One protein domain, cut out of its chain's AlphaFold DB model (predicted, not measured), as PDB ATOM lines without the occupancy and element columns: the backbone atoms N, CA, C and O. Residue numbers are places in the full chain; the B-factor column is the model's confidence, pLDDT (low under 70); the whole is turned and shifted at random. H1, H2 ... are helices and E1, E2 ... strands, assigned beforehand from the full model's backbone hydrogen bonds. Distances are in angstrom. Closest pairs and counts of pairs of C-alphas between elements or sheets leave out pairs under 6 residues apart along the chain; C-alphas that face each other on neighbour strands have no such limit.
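AT A GLANCE: This is residues 5 to 162 of the 174 residues of an uncharacterized protein of Nitrosomonas ureae (UniProt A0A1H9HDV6). A small parallel sheet, E1, E2 and E3, has H1 and H2 packed over it, with H3 and the helical hairpin of H4 and H5 beyond E3; from this body the two-stranded hairpin E4 and E5 and the helix H6 reach out as two arms. Residues 146 to 151 of H6 pack near E5, while residues 76 to 81 at the hairpin's tip and 153 to 162 stick out free. The printed part has 158 residues, with six named helices and five named strands that follow each other along the chain as E1 H1 E2 H2 H3 E3 E4 E5 H4 H5 H6; the class is mixed, helices and strands. It is only just loose, close to compact, with a radius of gyration of the C-alphas of 18.6 A and spans of 57 by 45 by 26 A.

HOW THE PARTS SIT: E1, residues 5 to 8, and E2, residues 30 to 35, are parallel neighbours, with N 7 and O 32 2.8 A apart, within hydrogen-bond range. H1, residues 18 to 27, is on the sheet at a height of 9.5 A and runs along the strands, at 11 degrees to E2 on the local plane. E3, residues 61 to 65, is the parallel neighbour of E2, with N 33 and O 62 2.8 A apart. E1, H1, E2 form a strand-helix-strand unit, parallel neighbour strands joined through a helix; E2, H2, H3, E3 form another, with H2 at residues 37 to 47 and H3 at 49 to 56, and both crossovers are right-handed. H1 and H2, on one face, make two layers with the sheet; they only just touch, with 3 pairs of C-alphas within 8 A, the closest those of Phe 18 and Leu 43 at 6.4 A. E4, residues 69 to 77, and E5, residues 80 to 88, are an antiparallel hairpin, with N 71 and O 86 2.9 A apart; E5 bends by 54 degrees at residue 85. H4, residues 102 to 112, and H5, residues 117 to 130, touch as a helical hairpin at a shallow tilt of 33 degrees, only just short of steep, the closest C-alphas being Glu 107 and Ala 120 at 5.0 A. H5 touches H3 at a shallow tilt of 11 degrees, the same way, the closest C-alphas being Ala 49 and Phe 123 at 6.4 A. H6, residues 146 to 160, touches no helix; its closest C-alpha pair with E5 is Ile 147 and Tyr 85, 6.5 A. In H1 to H6 every O i to N i+4 pair is within hydrogen-bond range.

IN THESE COORDINATES: E1 begins at C-alpha 5, (-4.262, -13.929, 108.962). E4 is 25.3 A from first to last C-alpha, E5 23.7 A, H5 20.0 A and H6 21.3 A, ending at C-alpha 160, (17.354, -34.240, 128.224).

THE WHOLE: The C-alphas farthest apart, of Pro 118 and Ser 162, are 61.7 A apart. The printed part has no cut; the links E5 to H4 and H5 to H6 are long. Its mean pLDDT is 87.5, and residue 77, residues 91 to 99 and residues 156 to 162 are under 70.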
ATOM      1  N   ILE A   5      -4.925 -14.531 107.794       95.69
ATOM      2  CA  ILE A   5      -4.262 -13.929 108.962       95.69
ATOM      3  C   ILE A   5      -5.072 -14.163 110.239       95.69
ATOM      4  O   ILE A   5      -6.303 -14.196 110.208       95.69
ATOM      5  N   ILE A   6      -4.377 -14.301 111.371       95.31
ATOM      6  CA  ILE A   6      -4.979 -14.329 112.707       95.31
ATOM      7  C   ILE A   6      -4.671 -13.008 113.411       95.31
ATOM      8  O   ILE A   6      -3.508 -12.646 113.574       95.31
ATOM      9  N   LEU A   7      -5.711 -12.314 113.867       95.06
ATOM     10  CA  LEU A   7      -5.603 -11.105 114.672       95.06
ATOM     11  C   LEU A   7      -5.870 -11.443 116.136       95.06
ATOM     12  O   LEU A   7      -6.966 -11.868 116.497       95.06
ATOM     13  N   ARG A   8      -4.869 -11.221 116.985       92.44
ATOM     14  CA  ARG A   8      -4.971 -11.327 118.443       92.44
ATOM     15  C   ARG A   8      -4.234 -10.146 119.058       92.44
ATOM     16  O   ARG A   8      -3.175  -9.764 118.566       92.44
ATOM     17  N   ARG A   9      -4.772  -9.596 120.147       88.81
ATOM     18  CA  ARG A   9      -4.051  -8.614 120.963       88.81
ATOM     19  C   ARG A   9      -2.717  -9.206 121.441       88.81
ATOM     20  O   ARG A   9      -2.696 -10.314 121.975       88.81
ATOM     21  N   SER A  10      -1.631  -8.457 121.269       79.81
ATOM     22  CA  SER A  10      -0.334  -8.812 121.851       79.81
ATOM     23  C   SER A  10      -0.354  -8.589 123.367       79.81
ATOM     24  O   SER A  10      -0.995  -7.655 123.856       79.81
ATOM     25  N   GLU A  11       0.321  -9.443 124.132       70.56
ATOM     26  CA  GLU A  11       0.348  -9.330 125.593       70.56
ATOM     27  C   GLU A  11       0.960  -7.990 126.024       70.56
ATOM     28  O   GLU A  11       2.045  -7.621 125.589       70.56
ATOM     29  N   GLY A  12       0.234  -7.233 126.853       70.12
ATOM     30  CA  GLY A  12       0.662  -5.910 127.327       70.12
ATOM     31  C   GLY A  12       0.424  -4.745 126.358       70.12
ATOM     32  O   GLY A  12       0.723  -3.610 126.718       70.12
ATOM     33  N   HIS A  13      -0.140  -4.990 125.172       78.44
ATOM     34  CA  HIS A  13      -0.447  -3.946 124.192       78.44
ATOM     35  C   HIS A  13      -1.933  -3.569 124.168       78.44
ATOM     36  O   HIS A  13      -2.783  -4.216 124.795       78.44
ATOM     37  N   ASP A  14      -2.229  -2.511 123.412       87.25
ATOM     38  CA  ASP A  14      -3.581  -2.014 123.207       87.25
ATOM     39  C   ASP A  14      -4.512  -3.090 122.623       87.25
ATOM     40  O   ASP A  14      -4.079  -3.955 121.851       87.25
ATOM     41  N   PRO A  15      -5.808  -3.058 122.984       90.50
ATOM     42  CA  PRO A  15      -6.832  -3.869 122.340       90.50
ATOM     43  C   PRO A  15      -6.829  -3.745 120.817       90.50
ATOM     44  O   PRO A  15      -6.459  -2.705 120.273       90.50
ATOM     45  N   LEU A  16      -7.300  -4.796 120.134       92.50
ATOM     46  CA  LEU A  16      -7.448  -4.766 118.679       92.50
ATOM     47  C   LEU A  16      -8.269  -3.546 118.246       92.50
ATOM     48  O   LEU A  16      -9.375  -3.315 118.745       92.50
ATOM     49  N   SER A  17      -7.731  -2.781 117.300       93.19
ATOM     50  CA  SER A  17      -8.418  -1.625 116.737       93.19
ATOM     51  C   SER A  17      -9.199  -1.996 115.481       93.19
ATOM     52  O   SER A  17      -8.858  -2.924 114.743       93.19
ATOM     53  N   PHE A  18     -10.251  -1.233 115.198       94.81
ATOM     54  CA  PHE A  18     -10.994  -1.372 113.951       94.81
ATOM     55  C   PHE A  18     -10.105  -1.105 112.726       94.81
ATOM     56  O   PHE A  18     -10.250  -1.782 111.712       94.81
ATOM     57  N   GLY A  19      -9.143  -0.180 112.840       94.88
ATOM     58  CA  GLY A  19      -8.174   0.111 111.781       94.88
ATOM     59  C   GLY A  19      -7.317  -1.102 111.416       94.88
ATOM     60  O   GLY A  19      -7.176  -1.407 110.236       94.88
ATOM     61  N   GLN A  20      -6.837  -1.854 112.412       94.50
ATOM     62  CA  GLN A  20      -6.076  -3.090 112.183       94.50
ATOM     63  C   GLN A  20      -6.913  -4.159 111.473       94.50
ATOM     64  O   GLN A  20      -6.417  -4.854 110.587       94.50
ATOM     65  N   ILE A  21      -8.193  -4.291 111.833       95.50
ATOM     66  CA  ILE A  21      -9.091  -5.238 111.160       95.50
ATOM     67  C   ILE A  21      -9.355  -4.798 109.716       95.50
ATOM     68  O   ILE A  21      -9.338  -5.631 108.813       95.50
ATOM     69  N   ALA A  22      -9.576  -3.503 109.484       95.12
ATOM     70  CA  ALA A  22      -9.779  -2.963 108.144       95.12
ATOM     71  C   ALA A  22      -8.546  -3.181 107.254       95.12
ATOM     72  O   ALA A  22      -8.686  -3.642 106.125       95.12
ATOM     73  N   GLU A  23      -7.346  -2.923 107.774       94.44
ATOM     74  CA  GLU A  23      -6.087  -3.189 107.076       94.44
ATOM     75  C   GLU A  23      -5.933  -4.678 106.735       94.44
ATOM     76  O   GLU A  23      -5.631  -5.032 105.595       94.44
ATOM     77  N   ALA A  24      -6.221  -5.567 107.687       95.31
ATOM     78  CA  ALA A  24      -6.183  -7.004 107.442       95.31
ATOM     79  C   ALA A  24      -7.169  -7.432 106.340       95.31
ATOM     80  O   ALA A  24      -6.818  -8.234 105.481       95.31
ATOM     81  N   LEU A  25      -8.377  -6.868 106.308       94.31
ATOM     82  CA  LEU A  25      -9.360  -7.157 105.258       94.31
ATOM     83  C   LEU A  25      -8.957  -6.619 103.878       94.31
ATOM     84  O   LEU A  25      -9.437  -7.135 102.871       94.31
ATOM     85  N   LEU A  26      -8.101  -5.594 103.809       94.69
ATOM     86  CA  LEU A  26      -7.584  -5.071 102.541       94.69
ATOM     87  C   LEU A  26      -6.502  -5.977 101.943       94.69
ATOM     88  O   LEU A  26      -6.431  -6.117 100.723       94.69
ATOM     89  N   TYR A  27      -5.663  -6.582 102.787       94.94
ATOM     90  CA  TYR A  27      -4.504  -7.355 102.330       94.94
ATOM     91  C   TYR A  27      -4.705  -8.875 102.328       94.94
ATOM     92  O   TYR A  27      -3.982  -9.574 101.614       94.94
ATOM     93  N   TYR A  28      -5.669  -9.398 103.091       95.50
ATOM     94  CA  TYR A  28      -5.883 -10.835 103.276       95.50
ATOM     95  C   TYR A  28      -7.295 -11.250 102.858       95.50
ATOM     96  O   TYR A  28      -8.268 -10.545 103.111       95.50
ATOM     97  N   GLN A  29      -7.421 -12.434 102.247       92.25
ATOM     98  CA  GLN A  29      -8.728 -12.960 101.824       92.25
ATOM     99  C   GLN A  29      -9.577 -13.435 103.007       92.25
ATOM    100  O   GLN A  29     -10.808 -13.416 102.946       92.25
ATOM    101  N   LYS A  30      -8.921 -13.902 104.075       96.25
ATOM    102  CA  LYS A  30      -9.564 -14.395 105.291       96.25
ATOM    103  C   LYS A  30      -8.894 -13.826 106.532       96.25
ATOM    104  O   LYS A  30      -7.670 -13.870 106.676       96.25
ATOM    105  N   VAL A  31      -9.717 -13.363 107.465       97.12
ATOM    106  CA  VAL A  31      -9.277 -12.805 108.744       97.12
ATOM    107  C   VAL A  31      -9.911 -13.604 109.877       97.12
ATOM    108  O   VAL A  31     -11.133 -13.687 109.996       97.12
ATOM    109  N   HIS A  32      -9.081 -14.203 110.726       97.38
ATOM    110  CA  HIS A  32      -9.523 -14.868 111.946       97.38
ATOM    111  C   HIS A  32      -9.302 -13.955 113.151       97.38
ATOM    112  O   HIS A  32      -8.167 -13.607 113.464       97.38
ATOM    113  N   ILE A  33     -10.369 -13.574 113.848       97.31
ATOM    114  CA  ILE A  33     -10.299 -12.682 115.004       97.31
ATOM    115  C   ILE A  33     -10.338 -13.501 116.293       97.31
ATOM    116  O   ILE A  33     -11.317 -14.183 116.601       97.31
ATOM    117  N   PHE A  34      -9.277 -13.389 117.083       96.12
ATOM    118  CA  PHE A  34      -9.219 -13.916 118.434       96.12
ATOM    119  C   PHE A  34      -9.642 -12.822 119.416       96.12
ATOM    120  O   PHE A  34      -8.853 -11.948 119.785       96.12
ATOM    121  N   PHE A  35     -10.899 -12.863 119.847       95.88
ATOM    122  CA  PHE A  35     -11.415 -11.926 120.830       95.88
ATOM    123  C   PHE A  35     -11.000 -12.343 122.241       95.88
ATOM    124  O   PHE A  35     -11.337 -13.432 122.707       95.88
ATOM    125  N   ASP A  36     -10.342 -11.430 122.945       92.50
ATOM    126  CA  ASP A  36     -10.361 -11.398 124.402       92.50
ATOM    127  C   ASP A  36     -11.347 -10.334 124.898       92.50
ATOM    128  O   ASP A  36     -11.915  -9.565 124.115       92.50
ATOM    129  N   ARG A  37     -11.564 -10.295 126.216       90.81
ATOM    130  CA  ARG A  37     -12.474  -9.337 126.856       90.81
ATOM    131  C   ARG A  37     -12.160  -7.892 126.446       90.81
ATOM    132  O   ARG A  37     -13.054  -7.156 126.038       90.81
ATOM    133  N   GLY A  38     -10.888  -7.495 126.508       91.06
ATOM    134  CA  GLY A  38     -10.459  -6.131 126.184       91.06
ATOM    135  C   GLY A  38     -10.732  -5.754 124.728       91.06
ATOM    136  O   GLY A  38     -11.301  -4.698 124.459       91.06
ATOM    137  N   SER A  39     -10.383  -6.639 123.795       94.38
ATOM    138  CA  SER A  39     -10.569  -6.444 122.353       94.38
ATOM    139  C   SER A  39     -12.043  -6.402 121.974       94.38
ATOM    140  O   SER A  39     -12.450  -5.529 121.214       94.38
ATOM    141  N   LEU A  40     -12.862  -7.289 122.548       95.69
ATOM    142  CA  LEU A  40     -14.304  -7.304 122.316       95.69
ATOM    143  C   LEU A  40     -14.937  -5.959 122.685       95.69
ATOM    144  O   LEU A  40     -15.586  -5.331 121.850       95.69
ATOM    145  N   PHE A  41     -14.730  -5.495 123.918       94.62
ATOM    146  CA  PHE A  41     -15.364  -4.259 124.370       94.62
ATOM    147  C   PHE A  41     -14.765  -3.012 123.729       94.62
ATOM    148  O   PHE A  41     -15.514  -2.093 123.420       94.62
ATOM    149  N   SER A  42     -13.458  -2.992 123.462       94.69
ATOM    150  CA  SER A  42     -12.842  -1.889 122.722       94.69
ATOM    151  C   SER A  42     -13.436  -1.750 121.318       94.69
ATOM    152  O   SER A  42     -13.742  -0.641 120.890       94.69
ATOM    153  N   LEU A  43     -13.680  -2.859 120.616       96.38
ATOM    154  CA  LEU A  43     -14.305  -2.825 119.292       96.38
ATOM    155  C   LEU A  43     -15.775  -2.403 119.354       96.38
ATOM    156  O   LEU A  43     -16.217  -1.618 118.517       96.38
ATOM    157  N   ILE A  44     -16.527  -2.848 120.364       96.50
ATOM    158  CA  ILE A  44     -17.896  -2.355 120.597       96.50
ATOM    159  C   ILE A  44     -17.891  -0.840 120.829       96.50
ATOM    160  O   ILE A  44     -18.757  -0.145 120.305       96.50
ATOM    161  N   ASP A  45     -16.912  -0.319 121.567       95.19
ATOM    162  CA  ASP A  45     -16.794   1.114 121.833       95.19
ATOM    163  C   ASP A  45     -16.365   1.904 120.577       95.19
ATOM    164  O   ASP A  45     -16.860   3.008 120.360       95.19
ATOM    165  N   GLN A  46     -15.537   1.322 119.700       95.56
ATOM    166  CA  GLN A  46     -15.082   1.950 118.452       95.56
ATOM    167  C   GLN A  46     -16.144   1.973 117.340       95.56
ATOM    168  O   GLN A  46     -16.308   2.993 116.670       95.56
ATOM    169  N   ILE A  47     -16.844   0.858 117.096       96.12
ATOM    170  CA  ILE A  47     -17.756   0.727 115.941       96.12
ATOM    171  C   ILE A  47     -19.217   0.471 116.311       96.12
ATOM    172  O   ILE A  47     -20.088   0.621 115.453       96.12
ATOM    173  N   GLY A  48     -19.506   0.139 117.567       95.38
ATOM    174  CA  GLY A  48     -20.840  -0.225 118.034       95.38
ATOM    175  C   GLY A  48     -21.129  -1.724 117.935       95.38
ATOM    176  O   GLY A  48     -20.611  -2.435 117.071       95.38
ATOM    177  N   ALA A  49     -22.011  -2.196 118.819       95.69
ATOM    178  CA  ALA A  49     -22.400  -3.599 118.948       95.69
ATOM    179  C   ALA A  49     -22.969  -4.186 117.642       95.69
ATOM    180  O   ALA A  49     -22.552  -5.257 117.201       95.69
ATOM    181  N   ASP A  50     -23.875  -3.461 116.983       95.50
ATOM    182  CA  ASP A  50     -24.525  -3.933 115.755       95.50
ATOM    183  C   ASP A  50     -23.550  -4.029 114.577       95.50
ATOM    184  O   ASP A  50     -23.577  -5.003 113.824       95.50
ATOM    185  N   ARG A  51     -22.638  -3.056 114.439       96.81
ATOM    186  CA  ARG A  51     -21.619  -3.093 113.381       96.81
ATOM    187  C   ARG A  51     -20.611  -4.207 113.618       96.81
ATOM    188  O   ARG A  51     -20.191  -4.841 112.658       96.81
ATOM    189  N   LEU A  52     -20.261  -4.483 114.874       97.50
ATOM    190  CA  LEU A  52     -19.408  -5.619 115.207       97.50
ATOM    191  C   LEU A  52     -20.081  -6.954 114.854       97.50
ATOM    192  O   LEU A  52     -19.432  -7.833 114.295       97.50
ATOM    193  N   LEU A  53     -21.382  -7.108 115.115       97.56
ATOM    194  CA  LEU A  53     -22.114  -8.310 114.697       97.56
ATOM    195  C   LEU A  53     -22.170  -8.452 113.174       97.56
ATOM    196  O   LEU A  53     -21.985  -9.559 112.674       97.56
ATOM    197  N   ALA A  54     -22.391  -7.352 112.450       97.38
ATOM    198  CA  ALA A  54     -22.374  -7.349 110.989       97.38
ATOM    199  C   ALA A  54     -20.980  -7.677 110.426       97.38
ATOM    200  O   ALA A  54     -20.869  -8.368 109.420       97.38
ATOM    201  N   LEU A  55     -19.918  -7.214 111.091       96.69
ATOM    202  CA  LEU A  55     -18.538  -7.554 110.753       96.69
ATOM    203  C   LEU A  55     -18.296  -9.060 110.914       96.69
ATOM    204  O   LEU A  55     -17.816  -9.699 109.988       96.69
ATOM    205  N   ILE A  56     -18.683  -9.642 112.051       97.00
ATOM    206  CA  ILE A  56     -18.507 -11.078 112.330       97.00
ATOM    207  C   ILE A  56     -19.306 -11.965 111.354       97.00
ATOM    208  O   ILE A  56     -18.909 -13.099 111.111       97.00
ATOM    209  N   ASP A  57     -20.396 -11.458 110.768       96.81
ATOM    210  CA  ASP A  57     -21.194 -12.182 109.764       96.81
ATOM    211  C   ASP A  57     -20.568 -12.227 108.368       96.81
ATOM    212  O   ASP A  57     -21.066 -12.933 107.487       96.81
ATOM    213  N   ARG A  58     -19.502 -11.463 108.129       96.56
ATOM    214  CA  ARG A  58     -18.857 -11.444 106.821       96.56
ATOM    215  C   ARG A  58     -18.230 -12.804 106.508       96.56
ATOM    216  O   ARG A  58     -17.541 -13.361 107.359       96.56
ATOM    217  N   PRO A  59     -18.354 -13.312 105.271       96.06
ATOM    218  CA  PRO A  59     -17.802 -14.615 104.903       96.06
ATOM    219  C   PRO A  59     -16.267 -14.635 104.906       96.06
ATOM    220  O   PRO A  59     -15.658 -15.708 104.922       96.06
ATOM    221  N   GLU A  60     -15.620 -13.468 104.867       96.00
ATOM    222  CA  GLU A  60     -14.168 -13.338 105.005       96.00
ATOM    223  C   GLU A  60     -13.690 -13.463 106.460       96.00
ATOM    224  O   GLU A  60     -12.496 -13.647 106.694       96.00
ATOM    225  N   ILE A  61     -14.600 -13.382 107.437       97.19
ATOM    226  CA  ILE A  61     -14.262 -13.314 108.856       97.19
ATOM    227  C   ILE A  61     -14.642 -14.605 109.566       97.19
ATOM    228  O   ILE A  61     -15.731 -15.152 109.424       97.19
ATOM    229  N   THR A  62     -13.716 -15.084 110.384       97.56
ATOM    230  CA  THR A  62     -13.984 -16.110 111.390       97.56
ATOM    231  C   THR A  62     -13.560 -15.575 112.747       97.56
ATOM    232  O   THR A  62     -12.721 -14.681 112.828       97.56
ATOM    233  N   ALA A  63     -14.143 -16.084 113.829       97.69
ATOM    234  CA  ALA A  63     -13.830 -15.577 115.155       97.69
ATOM    235  C   ALA A  63     -13.887 -16.655 116.233       97.69
ATOM    236  O   ALA A  63     -14.634 -17.626 116.125       97.69
ATOM    237  N   VAL A  64     -13.121 -16.445 117.297       97.69
ATOM    238  CA  VAL A  64     -13.210 -17.183 118.562       97.69
ATOM    239  C   VAL A  64     -13.180 -16.191 119.715       97.69
ATOM    240  O   VAL A  64     -12.588 -15.120 119.596       97.69
ATOM    241  N   TYR A  65     -13.793 -16.550 120.838       96.62
ATOM    242  CA  TYR A  65     -13.723 -15.763 122.067       96.62
ATOM    243  C   TYR A  65     -13.056 -16.565 123.178       96.62
ATOM    244  O   TYR A  65     -13.438 -17.709 123.431       96.62
ATOM    245  N   CYS A  66     -12.078 -15.970 123.855       93.69
ATOM    246  CA  CYS A  66     -11.396 -16.575 124.989       93.69
ATOM    247  C   CYS A  66     -11.225 -15.552 126.116       93.69
ATOM    248  O   CYS A  66     -10.665 -14.477 125.925       93.69
ATOM    249  N   GLU A  67     -11.719 -15.894 127.303       88.75
ATOM    250  CA  GLU A  67     -11.632 -15.038 128.500       88.75
ATOM    251  C   GLU A  67     -10.393 -15.305 129.336       88.75
ATOM    252  O   GLU A  67     -10.096 -14.566 130.272       88.75
ATOM    253  N   GLU A  68      -9.726 -16.404 129.023       89.25
ATOM    254  CA  GLU A  68      -8.550 -16.866 129.718       89.25
ATOM    255  C   GLU A  68      -7.364 -15.998 129.308       89.25
ATOM    256  O   GLU A  68      -7.138 -15.731 128.127       89.25
ATOM    257  N   MET A  69      -6.612 -15.543 130.301       86.38
ATOM    258  CA  MET A  69      -5.358 -14.833 130.114       86.38
ATOM    259  C   MET A  69      -4.230 -15.713 130.633       86.38
ATOM    260  O   MET A  69      -4.321 -16.276 131.724       86.38
ATOM    261  N   LEU A  70      -3.174 -15.843 129.835       87.38
ATOM    262  CA  LEU A  70      -1.943 -16.477 130.282       87.38
ATOM    263  C   LEU A  70      -1.223 -15.503 131.213       87.38
ATOM    264  O   LEU A  70      -1.156 -14.304 130.946       87.38
ATOM    265  N   ALA A  71      -0.723 -16.015 132.327       85.31
ATOM    266  CA  ALA A  71       0.062 -15.241 133.269       85.31
ATOM    267  C   ALA A  71       1.138 -16.122 133.907       85.31
ATOM    268  O   ALA A  71       1.100 -17.350 133.837       85.31
ATOM    269  N   THR A  72       2.104 -15.473 134.548       87.19
ATOM    270  CA  THR A  72       3.101 -16.144 135.381       87.19
ATOM    271  C   THR A  72       2.864 -15.713 136.818       87.19
ATOM    272  O   THR A  72       2.887 -14.518 137.108       87.19
ATOM    273  N   ALA A  73       2.613 -16.665 137.712       84.88
ATOM    274  CA  ALA A  73       2.619 -16.401 139.143       84.88
ATOM    275  C   ALA A  73       4.013 -16.678 139.697       84.88
ATOM    276  O   ALA A  73       4.581 -17.744 139.459       84.88
ATOM    277  N   SER A  74       4.551 -15.712 140.433       85.25
ATOM    278  CA  SER A  74       5.710 -15.912 141.292       85.25
ATOM    279  C   SER A  74       5.237 -16.354 142.664       85.25
ATOM    280  O   SER A  74       4.345 -15.727 143.239       85.25
ATOM    281  N   ASP A  75       5.869 -17.381 143.197       80.94
ATOM    282  CA  ASP A  75       5.723 -17.783 144.584       80.94
ATOM    283  C   ASP A  75       7.125 -17.916 145.190       80.94
ATOM    284  O   ASP A  75       8.118 -18.084 144.475       80.94
ATOM    285  N   SER A  76       7.236 -17.748 146.498       73.69
ATOM    286  CA  SER A  76       8.517 -17.717 147.194       73.69
ATOM    287  C   SER A  76       8.519 -18.743 148.309       73.69
ATOM    288  O   SER A  76       7.746 -18.639 149.258       73.69
ATOM    289  N   SER A  77       9.452 -19.687 148.235       67.44
ATOM    290  CA  SER A  77       9.962 -20.314 149.455       67.44
ATOM    291  C   SER A  77      11.024 -19.395 150.064       67.44
ATOM    292  O   SER A  77      11.605 -18.584 149.341       67.44
ATOM    293  N   GLU A  78      11.327 -19.533 151.359       70.00
ATOM    294  CA  GLU A  78      12.338 -18.721 152.069       70.00
ATOM    295  C   GLU A  78      13.726 -18.687 151.381       70.00
ATOM    296  O   GLU A  78      14.545 -17.827 151.693       70.00
ATOM    297  N   VAL A  79      13.994 -19.596 150.435       73.75
ATOM    298  CA  VAL A  79      15.309 -19.813 149.811       73.75
ATOM    299  C   VAL A  79      15.375 -19.383 148.337       73.75
ATOM    300  O   VAL A  79      16.447 -19.009 147.866       73.75
ATOM    301  N   SER A  80      14.271 -19.414 147.582       73.06
ATOM    302  CA  SER A  80      14.260 -18.977 146.173       73.06
ATOM    303  C   SER A  80      12.841 -18.710 145.663       73.06
ATOM    304  O   SER A  80      11.930 -19.491 145.979       73.06
ATOM    305  N   PRO A  81      12.644 -17.678 144.815       79.81
ATOM    306  CA  PRO A  81      11.423 -17.553 144.036       79.81
ATOM    307  C   PRO A  81      11.335 -18.694 143.020       79.81
ATOM    308  O   PRO A  81      12.337 -19.090 142.415       79.81
ATOM    309  N   TYR A  82      10.128 -19.206 142.817       81.75
ATOM    310  CA  TYR A  82       9.779 -20.056 141.690       81.75
ATOM    311  C   TYR A  82       8.612 -19.439 140.927       81.75
ATOM    312  O   TYR A  82       7.785 -18.709 141.471       81.75
ATOM    313  N   TYR A  83       8.573 -19.719 139.630       84.56
ATOM    314  CA  TYR A  83       7.580 -19.172 138.722       84.56
ATOM    315  C   TYR A  83       6.756 -20.312 138.146       84.56
ATOM    316  O   TYR A  83       7.301 -21.327 137.716       84.56
ATOM    317  N   GLN A  84       5.442 -20.131 138.124       82.62
ATOM    318  CA  GLN A  84       4.507 -21.075 137.533       82.62
ATOM    319  C   GLN A  84       3.655 -20.379 136.477       82.62
ATOM    320  O   GLN A  84       3.161 -19.269 136.684       82.62
ATOM    321  N   TYR A  85       3.459 -21.048 135.342       85.69
ATOM    322  CA  TYR A  85       2.484 -20.611 134.351       85.69
ATOM    323  C   TYR A  85       1.078 -20.886 134.869       85.69
ATOM    324  O   TYR A  85       0.751 -22.011 135.251       85.69
ATOM    325  N   ILE A  86       0.245 -19.855 134.857       86.06
ATOM    326  CA  ILE A  86      -1.146 -19.923 135.286       86.06
ATOM    327  C   ILE A  86      -2.058 -19.391 134.185       86.06
ATOM    328  O   ILE A  86      -1.660 -18.589 133.339       86.06
ATOM    329  N   ILE A  87      -3.310 -19.830 134.224       86.62
ATOM    330  CA  ILE A  87      -4.396 -19.216 133.467       86.62
ATOM    331  C   ILE A  87      -5.276 -18.473 134.459       86.62
ATOM    332  O   ILE A  87      -5.716 -19.044 135.457       86.62
ATOM    333  N   THR A  88      -5.550 -17.208 134.172       84.06
ATOM    334  CA  THR A  88      -6.475 -16.391 134.952       84.06
ATOM    335  C   THR A  88      -7.738 -16.121 134.147       84.06
ATOM    336  O   THR A  88      -7.713 -15.974 132.925       84.06
ATOM    337  N   VAL A  89      -8.871 -16.077 134.841       81.81
ATOM    338  CA  VAL A  89     -10.164 -15.661 134.292       81.81
ATOM    339  C   VAL A  89     -10.761 -14.667 135.271       81.81
ATOM    340  O   VAL A  89     -10.714 -14.875 136.484       81.81
ATOM    341  N   PHE A  90     -11.361 -13.597 134.758       72.25
ATOM    342  CA  PHE A  90     -12.122 -12.677 135.595       72.25
ATOM    343  C   PHE A  90     -13.416 -13.346 136.077       72.25
ATOM    344  O   PHE A  90     -14.409 -13.424 135.352       72.25
ATOM    345  N   ALA A  91     -13.409 -13.816 137.324       66.25
ATOM    346  CA  ALA A  91     -14.610 -14.222 138.041       66.25
ATOM    347  C   ALA A  91     -15.211 -12.985 138.727       66.25
ATOM    348  O   ALA A  91     -14.613 -12.414 139.632       66.25
ATOM    349  N   ALA A  92     -16.378 -12.541 138.258       58.62
ATOM    350  CA  ALA A  92     -17.014 -11.308 138.726       58.62
ATOM    351  C   ALA A  92     -17.553 -11.375 140.170       58.62
ATOM    352  O   ALA A  92     -17.895 -10.331 140.718       58.62
ATOM    353  N   ASP A  93     -17.668 -12.565 140.770       60.78
ATOM    354  CA  ASP A  93     -18.161 -12.723 142.141       60.78
ATOM    355  C   ASP A  93     -17.533 -13.947 142.830       60.78
ATOM    356  O   ASP A  93     -17.590 -15.060 142.306       60.78
ATOM    357  N   GLN A  94     -16.939 -13.737 144.009       58.78
ATOM    358  CA  GLN A  94     -16.420 -14.808 144.870       58.78
ATOM    359  C   GLN A  94     -17.532 -15.487 145.691       58.78
ATOM    360  O   GLN A  94     -17.326 -16.590 146.190       58.78
ATOM    361  N   LYS A  95     -18.710 -14.858 145.835       60.78
ATOM    362  CA  LYS A  95     -19.795 -15.326 146.713       60.78
ATOM    363  C   LYS A  95     -20.672 -16.414 146.093       60.78
ATOM    364  O   LYS A  95     -21.159 -17.275 146.814       60.78
ATOM    365  N   GLU A  96     -20.880 -16.391 144.776       59.72
ATOM    366  CA  GLU A  96     -21.818 -17.298 144.087       59.72
ATOM    367  C   GLU A  96     -21.200 -18.664 143.712       59.72
ATOM    368  O   GLU A  96     -21.911 -19.559 143.255       59.72
ATOM    369  N   GLY A  97     -19.891 -18.866 143.914       57.81
ATOM    370  CA  GLY A  97     -19.195 -20.161 143.795       57.81
ATOM    371  C   GLY A  97     -19.125 -20.786 142.391       57.81
ATOM    372  O   GLY A  97     -18.283 -21.649 142.150       57.81
ATOM    373  N   LYS A  98     -19.962 -20.355 141.438       65.19
ATOM    374  CA  LYS A  98     -19.943 -20.793 140.038       65.19
ATOM    375  C   LYS A  98     -19.883 -19.593 139.092       65.19
ATOM    376  O   LYS A  98     -20.659 -18.651 139.253       65.19
ATOM    377  N   PRO A  99     -19.006 -19.621 138.072       69.44
ATOM    378  CA  PRO A  99     -18.997 -18.585 137.055       69.44
ATOM    379  C   PRO A  99     -20.310 -18.626 136.267       69.44
ATOM    380  O   PRO A  99     -20.739 -19.684 135.802       69.44
ATOM    381  N   ARG A 100     -20.943 -17.459 136.110       83.25
ATOM    382  CA  ARG A 100     -22.169 -17.307 135.315       83.25
ATOM    383  C   ARG A 100     -21.937 -17.712 133.850       83.25
ATOM    384  O   ARG A 100     -20.808 -17.580 133.355       83.25
ATOM    385  N   PRO A 101     -22.983 -18.145 133.124       89.19
ATOM    386  CA  PRO A 101     -22.903 -18.377 131.686       89.19
ATOM    387  C   PRO A 101     -22.284 -17.188 130.941       89.19
ATOM    388  O   PRO A 101     -22.456 -16.032 131.330       89.19
ATOM    389  N   LEU A 102     -21.562 -17.462 129.849       90.25
ATOM    390  CA  LEU A 102     -20.874 -16.423 129.073       90.25
ATOM    391  C   LEU A 102     -21.823 -15.294 128.639       90.25
ATOM    392  O   LEU A 102     -21.493 -14.123 128.800       90.25
ATOM    393  N   GLN A 103     -23.010 -15.643 128.139       94.44
ATOM    394  CA  GLN A 103     -24.004 -14.664 127.698       94.44
ATOM    395  C   GLN A 103     -24.356 -13.662 128.807       94.44
ATOM    396  O   GLN A 103     -24.313 -12.456 128.575       94.44
ATOM    397  N   GLU A 104     -24.651 -14.151 130.013       92.31
ATOM    398  CA  GLU A 104     -25.013 -13.307 131.157       92.31
ATOM    399  C   GLU A 104     -23.858 -12.404 131.593       92.31
ATOM    400  O   GLU A 104     -24.073 -11.255 131.983       92.31
ATOM    401  N   ARG A 105     -22.617 -12.900 131.514       90.88
ATOM    402  CA  ARG A 105     -21.427 -12.103 131.837       90.88
ATOM    403  C   ARG A 105     -21.227 -10.966 130.841       90.88
ATOM    404  O   ARG A 105     -21.054  -9.828 131.272       90.88
ATOM    405  N   LEU A 106     -21.323 -11.253 129.541       93.69
ATOM    406  CA  LEU A 106     -21.239 -10.230 128.494       93.69
ATOM    407  C   LEU A 106     -22.354  -9.192 128.636       93.69
ATOM    408  O   LEU A 106     -22.093  -7.996 128.560       93.69
ATOM    409  N   GLU A 107     -23.586  -9.632 128.889       94.81
ATOM    410  CA  GLU A 107     -24.724  -8.735 129.091       94.81
ATOM    411  C   GLU A 107     -24.518  -7.809 130.296       94.81
ATOM    412  O   GLU A 107     -24.684  -6.595 130.178       94.81
ATOM    413  N   LYS A 108     -24.114  -8.364 131.446       92.31
ATOM    414  CA  LYS A 108     -23.834  -7.583 132.659       92.31
ATOM    415  C   LYS A 108     -22.739  -6.549 132.412       92.31
ATOM    416  O   LYS A 108     -22.848  -5.423 132.888       92.31
ATOM    417  N   GLU A 109     -21.703  -6.911 131.668       91.62
ATOM    418  CA  GLU A 109     -20.605  -6.002 131.361       91.62
ATOM    419  C   GLU A 109     -21.002  -4.887 130.385       91.62
ATOM    420  O   GLU A 109     -20.626  -3.734 130.590       91.62
ATOM    421  N   LEU A 110     -21.825  -5.189 129.378       94.31
ATOM    422  CA  LEU A 110     -22.396  -4.173 128.488       94.31
ATOM    423  C   LEU A 110     -23.265  -3.180 129.262       94.31
ATOM    424  O   LEU A 110     -23.112  -1.973 129.083       94.31
ATOM    425  N   LYS A 111     -24.119  -3.680 130.164       94.25
ATOM    426  CA  LYS A 111     -24.923  -2.840 131.064       94.25
ATOM    427  C   LYS A 111     -24.033  -1.975 131.959       94.25
ATOM    428  O   LYS A 111     -24.274  -0.779 132.085       94.25
ATOM    429  N   PHE A 112     -22.967  -2.547 132.527       91.25
ATOM    430  CA  PHE A 112     -21.995  -1.811 133.345       91.25
ATOM    431  C   PHE A 112     -21.280  -0.701 132.557       91.25
ATOM    432  O   PHE A 112     -21.013   0.367 133.098       91.25
ATOM    433  N   LYS A 113     -21.031  -0.917 131.261       91.12
ATOM    434  CA  LYS A 113     -20.497   0.083 130.322       91.12
ATOM    435  C   LYS A 113     -21.548   1.080 129.803       91.12
ATOM    436  O   LYS A 113     -21.251   1.854 128.898       91.12
ATOM    437  N   GLY A 114     -22.764   1.076 130.354       92.75
ATOM    438  CA  GLY A 114     -23.818   2.039 130.029       92.75
ATOM    439  C   GLY A 114     -24.646   1.700 128.787       92.75
ATOM    440  O   GLY A 114     -25.376   2.560 128.297       92.75
ATOM    441  N   ARG A 115     -24.560   0.473 128.255       93.62
ATOM    442  CA  ARG A 115     -25.405   0.052 127.127       93.62
ATOM    443  C   ARG A 115     -26.830  -0.259 127.610       93.62
ATOM    444  O   ARG A 115     -26.975  -0.933 128.635       93.62
ATOM    445  N   PRO A 116     -27.880   0.175 126.884       94.88
ATOM    446  CA  PRO A 116     -29.262  -0.161 127.209       94.88
ATOM    447  C   PRO A 116     -29.477  -1.673 127.313       94.88
ATOM    448  O   PRO A 116     -28.952  -2.447 126.513       94.88
ATOM    449  N   GLU A 117     -30.306  -2.098 128.261       94.56
ATOM    450  CA  GLU A 117     -30.600  -3.514 128.500       94.56
ATOM    451  C   GLU A 117     -31.066  -4.289 127.248       94.56
ATOM    452  O   GLU A 117     -30.514  -5.366 126.997       94.56
ATOM    453  N   PRO A 118     -31.974  -3.758 126.400       95.44
ATOM    454  CA  PRO A 118     -32.364  -4.441 125.168       95.44
ATOM    455  C   PRO A 118     -31.196  -4.658 124.195       95.44
ATOM    456  O   PRO A 118     -31.115  -5.704 123.550       95.44
ATOM    457  N   GLU A 119     -30.279  -3.689 124.096       94.75
ATOM    458  CA  GLU A 119     -29.087  -3.782 123.244       94.75
ATOM    459  C   GLU A 119     -28.101  -4.811 123.805       94.75
ATOM    460  O   GLU A 119     -27.647  -5.693 123.072       94.75
ATOM    461  N   ALA A 120     -27.831  -4.755 125.112       96.44
ATOM    462  CA  ALA A 120     -26.927  -5.671 125.799       96.44
ATOM    463  C   ALA A 120     -27.372  -7.136 125.657       96.44
ATOM    464  O   ALA A 120     -26.560  -7.998 125.315       96.44
ATOM    465  N   MET A 121     -28.665  -7.407 125.861       96.88
ATOM    466  CA  MET A 121     -29.241  -8.749 125.742       96.88
ATOM    467  C   MET A 121     -29.251  -9.243 124.289       96.88
ATOM    468  O   MET A 121     -28.917 -10.399 124.012       96.88
ATOM    469  N   ARG A 122     -29.615  -8.373 123.331       97.00
ATOM    470  CA  ARG A 122     -29.599  -8.712 121.899       97.00
ATOM    471  C   ARG A 122     -28.189  -9.072 121.446       97.00
ATOM    472  O   ARG A 122     -28.002 -10.101 120.794       97.00
ATOM    473  N   PHE A 123     -27.210  -8.240 121.799       97.81
ATOM    474  CA  PHE A 123     -25.825  -8.449 121.412       97.81
ATOM    475  C   PHE A 123     -25.244  -9.711 122.042       97.81
ATOM    476  O   PHE A 123     -24.717 -10.545 121.311       97.81
ATOM    477  N   SER A 124     -25.356  -9.891 123.363       97.31
ATOM    478  CA  SER A 124     -24.751 -11.032 124.062       97.31
ATOM    479  C   SER A 124     -25.261 -12.364 123.506       97.31
ATOM    480  O   SER A 124     -24.471 -13.264 123.214       97.31
ATOM    481  N   ARG A 125     -26.573 -12.464 123.262       97.75
ATOM    482  CA  ARG A 125     -27.204 -13.638 122.653       97.75
ATOM    483  C   ARG A 125     -26.707 -13.883 121.228       97.75
ATOM    484  O   ARG A 125     -26.401 -15.021 120.874       97.75
ATOM    485  N   ALA A 126     -26.644 -12.839 120.401       97.56
ATOM    486  CA  ALA A 126     -26.183 -12.958 119.020       97.56
ATOM    487  C   ALA A 126     -24.695 -13.329 118.945       97.56
ATOM    488  O   ALA A 126     -24.318 -14.194 118.156       97.56
ATOM    489  N   PHE A 127     -23.868 -12.719 119.792       98.06
ATOM    490  CA  PHE A 127     -22.430 -12.947 119.844       98.06
ATOM    491  C   PHE A 127     -22.110 -14.387 120.246       98.06
ATOM    492  O   PHE A 127     -21.418 -15.075 119.505       98.06
ATOM    493  N   VAL A 128     -22.678 -14.886 121.350       97.06
ATOM    494  CA  VAL A 128     -22.428 -16.263 121.824       97.06
ATOM    495  C   VAL A 128     -22.907 -17.314 120.818       97.06
ATOM    496  O   VAL A 128     -22.317 -18.387 120.719       97.06
ATOM    497  N   LYS A 129     -23.950 -17.011 120.034       97.25
ATOM    498  CA  LYS A 129     -24.417 -17.897 118.962       97.25
ATOM    499  C   LYS A 129     -23.430 -17.979 117.789       97.25
ATOM    500  O   LYS A 129     -23.336 -19.030 117.163       97.25
ATOM    501  N   LYS A 130     -22.750 -16.879 117.459       96.56
ATOM    502  CA  LYS A 130     -21.887 -16.760 116.270       96.56
ATOM    503  C   LYS A 130     -20.421 -17.060 116.558       96.56
ATOM    504  O   LYS A 130     -19.732 -17.612 115.708       96.56
ATOM    505  N   VAL A 131     -19.946 -16.689 117.744       97.62
ATOM    506  CA  VAL A 131     -18.535 -16.752 118.116       97.62
ATOM    507  C   VAL A 131     -18.327 -17.883 119.124       97.62
ATOM    508  O   VAL A 131     -18.742 -17.757 120.279       97.62
ATOM    509  N   PRO A 132     -17.683 -18.995 118.728       96.62
ATOM    510  CA  PRO A 132     -17.411 -20.092 119.642       96.62
ATOM    511  C   PRO A 132     -16.487 -19.653 120.780       96.62
ATOM    512  O   PRO A 132     -15.417 -19.073 120.565       96.62
ATOM    513  N   GLN A 133     -16.879 -20.005 122.003       95.31
ATOM    514  CA  GLN A 133     -16.029 -19.860 123.176       95.31
ATOM    515  C   GLN A 133     -14.934 -20.932 123.160       95.31
ATOM    516  O   GLN A 133     -15.213 -22.132 123.081       95.31
ATOM    517  N   ARG A 134     -13.678 -20.504 123.273       95.00
ATOM    518  CA  ARG A 134     -12.500 -21.367 123.374       95.00
ATOM    519  C   ARG A 134     -11.796 -21.158 124.713       95.00
ATOM    520  O   ARG A 134     -12.075 -20.219 125.449       95.00
ATOM    521  N   SER A 135     -10.922 -22.100 125.045       91.56
ATOM    522  CA  SER A 135     -10.274 -22.208 126.352       91.56
ATOM    523  C   SER A 135      -8.865 -22.742 126.137       91.56
ATOM    524  O   SER A 135      -8.696 -23.710 125.397       91.56
ATOM    525  N   PHE A 136      -7.891 -22.092 126.757       90.44
ATOM    526  CA  PHE A 136      -6.506 -22.519 126.884       90.44
ATOM    527  C   PHE A 136      -6.351 -23.695 127.853       90.44
ATOM    528  O   PHE A 136      -5.407 -24.463 127.705       90.44
ATOM    529  N   VAL A 137      -7.271 -23.883 128.808       88.44
ATOM    530  CA  VAL A 137      -7.281 -25.061 129.700       88.44
ATOM    531  C   VAL A 137      -7.746 -26.323 128.969       88.44
ATOM    532  O   VAL A 137      -7.269 -27.421 129.244       88.44
ATOM    533  N   LYS A 138      -8.716 -26.191 128.059       89.75
ATOM    534  CA  LYS A 138      -9.280 -27.321 127.306       89.75
ATOM    535  C   LYS A 138      -8.453 -27.637 126.056       89.75
ATOM    536  O   LYS A 138      -7.677 -26.819 125.575       89.75
ATOM    537  N   ASN A 139      -8.748 -28.782 125.439       91.88
ATOM    538  CA  ASN A 139      -8.097 -29.269 124.214       91.88
ATOM    539  C   ASN A 139      -8.519 -28.513 122.936       91.88
ATOM    540  O   ASN A 139      -8.615 -29.100 121.862       91.88
ATOM    541  N   HIS A 140      -8.863 -27.230 123.044       91.31
ATOM    542  CA  HIS A 140      -9.348 -26.448 121.910       91.31
ATOM    543  C   HIS A 140      -8.235 -26.010 120.961       91.31
ATOM    544  O   HIS A 140      -8.501 -25.834 119.776       91.31
ATOM    545  N   PHE A 141      -7.030 -25.804 121.490       88.88
ATOM    546  CA  PHE A 141      -5.882 -25.333 120.717       88.88
ATOM    547  C   PHE A 141      -4.800 -26.403 120.616       88.88
ATOM    548  O   PHE A 141      -4.285 -26.638 119.529       88.88
ATOM    549  N   ILE A 142      -4.497 -27.078 121.730       91.62
ATOM    550  CA  ILE A 142      -3.538 -28.183 121.794       91.62
ATOM    551  C   ILE A 142      -4.047 -29.286 122.734       91.62
ATOM    552  O   ILE A 142      -4.820 -28.979 123.650       91.62
ATOM    553  N   PRO A 143      -3.651 -30.557 122.535       90.31
ATOM    554  CA  PRO A 143      -3.988 -31.641 123.453       90.31
ATOM    555  C   PRO A 143      -3.519 -31.340 124.879       90.31
ATOM    556  O   PRO A 143      -2.427 -30.827 125.072       90.31
ATOM    557  N   GLU A 144      -4.347 -31.677 125.865       88.19
ATOM    558  CA  GLU A 144      -4.134 -31.427 127.301       88.19
ATOM    559  C   GLU A 144      -4.197 -29.954 127.744       88.19
ATOM    560  O   GLU A 144      -4.186 -29.682 128.947       88.19
ATOM    561  N   GLY A 145      -4.358 -29.019 126.805       88.50
ATOM    562  CA  GLY A 145      -4.406 -27.588 127.083       88.50
ATOM    563  C   GLY A 145      -3.022 -26.975 127.308       88.50
ATOM    564  O   GLY A 145      -2.046 -27.652 127.623       88.50
ATOM    565  N   ILE A 146      -2.948 -25.651 127.176       88.94
ATOM    566  CA  ILE A 146      -1.696 -24.887 127.109       88.94
ATOM    567  C   ILE A 146      -0.802 -25.122 128.326       88.94
ATOM    568  O   ILE A 146       0.377 -25.410 128.166       88.94
ATOM    569  N   ILE A 147      -1.347 -25.051 129.542       86.56
ATOM    570  CA  ILE A 147      -0.527 -25.174 130.758       86.56
ATOM    571  C   ILE A 147       0.106 -26.562 130.884       86.56
ATOM    572  O   ILE A 147       1.298 -26.652 131.173       86.56
ATOM    573  N   LYS A 148      -0.661 -27.634 130.655       86.25
ATOM    574  CA  LYS A 148      -0.141 -28.999 130.795       86.25
ATOM    575  C   LYS A 148       0.881 -29.321 129.718       86.25
ATOM    576  O   LYS A 148       1.929 -29.865 130.044       86.25
ATOM    577  N   SER A 149       0.629 -28.932 128.467       87.38
ATOM    578  CA  SER A 149       1.618 -29.139 127.406       87.38
ATOM    579  C   SER A 149       2.913 -28.384 127.702       87.38
ATOM    580  O   SER A 149       3.979 -28.976 127.612       87.38
ATOM    581  N   THR A 150       2.839 -27.131 128.171       85.38
ATOM    582  CA  THR A 150       4.036 -26.371 128.570       85.38
ATOM    583  C   THR A 150       4.786 -27.038 129.727       85.38
ATOM    584  O   THR A 150       6.013 -27.086 129.726       85.38
ATOM    585  N   GLN A 151       4.074 -27.578 130.722       85.19
ATOM    586  CA  GLN A 151       4.695 -28.335 131.815       85.19
ATOM    587  C   GLN A 151       5.397 -29.598 131.302       85.19
ATOM    588  O   GLN A 151       6.530 -29.870 131.700       85.19
ATOM    589  N   ASN A 152       4.760 -30.340 130.397       85.81
ATOM    590  CA  ASN A 152       5.345 -31.530 129.783       85.81
ATOM    591  C   ASN A 152       6.603 -31.177 128.972       85.81
ATOM    592  O   ASN A 152       7.626 -31.844 129.127       85.81
ATOM    593  N   ASP A 153       6.565 -30.098 128.187       83.25
ATOM    594  CA  ASP A 153       7.711 -29.616 127.408       83.25
ATOM    595  C   ASP A 153       8.892 -29.241 128.314       83.25
ATOM    596  O   ASP A 153      10.032 -29.647 128.066       83.25
ATOM    597  N   LEU A 154       8.632 -28.534 129.420       79.69
ATOM    598  CA  LEU A 154       9.659 -28.214 130.416       79.69
ATOM    599  C   LEU A 154      10.265 -29.480 131.033       79.69
ATOM    600  O   LEU A 154      11.487 -29.583 131.145       79.69
ATOM    601  N   MET A 155       9.442 -30.461 131.405       75.56
ATOM    602  CA  MET A 155       9.922 -31.719 131.985       75.56
ATOM    603  C   MET A 155      10.776 -32.522 130.997       75.56
ATOM    604  O   MET A 155      11.809 -33.072 131.388       75.56
ATOM    605  N   ILE A 156      10.416 -32.544 129.710       66.94
ATOM    606  CA  ILE A 156      11.226 -33.179 128.658       66.94
ATOM    607  C   ILE A 156      12.605 -32.509 128.569       66.94
ATOM    608  O   ILE A 156      13.620 -33.209 128.525       66.94
ATOM    609  N   LEU A 157      12.671 -31.174 128.637       57.47
ATOM    610  CA  LEU A 157      13.939 -30.434 128.631       57.47
ATOM    611  C   LEU A 157      14.822 -30.757 129.848       57.47
ATOM    612  O   LEU A 157      16.037 -30.924 129.695       57.47
ATOM    613  N   TYR A 158      14.239 -30.906 131.041       53.97
ATOM    614  CA  TYR A 158      14.981 -31.339 132.234       53.97
ATOM    615  C   TYR A 158      15.455 -32.791 132.141       53.97
ATOM    616  O   TYR A 158      16.520 -33.128 132.653       53.97
ATOM    617  N   THR A 159      14.711 -33.647 131.441       51.47
ATOM    618  CA  THR A 159      15.095 -35.051 131.249       51.47
ATOM    619  C   THR A 159      16.236 -35.177 130.228       51.47
ATOM    620  O   THR A 159      17.142 -35.995 130.410       51.47
ATOM    621  N   GLN A 160      16.260 -34.317 129.202       41.19
ATOM    622  CA  GLN A 160      17.354 -34.240 128.224       41.19
ATOM    623  C   GLN A 160      18.622 -33.580 128.786       41.19
ATOM    624  O   GLN A 160      19.727 -33.990 128.436       41.19
ATOM    625  N   LYS A 161      18.500 -32.627 129.721       39.22
ATOM    626  CA  LYS A 161      19.620 -32.142 130.546       39.22
ATOM    627  C   LYS A 161      19.802 -33.011 131.793       39.22
ATOM    628  O   LYS A 161      19.784 -32.520 132.920       39.22
ATOM    629  N   SER A 162      20.024 -34.306 131.586       37.31
ATOM    630  CA  SER A 162      20.553 -35.181 132.632       37.31
ATOM    631  C   SER A 162      21.980 -34.744 132.992       37.31
ATOM    632  O   SER A 162      22.960 -35.264 132.466       37.31
TER     633      SER A 162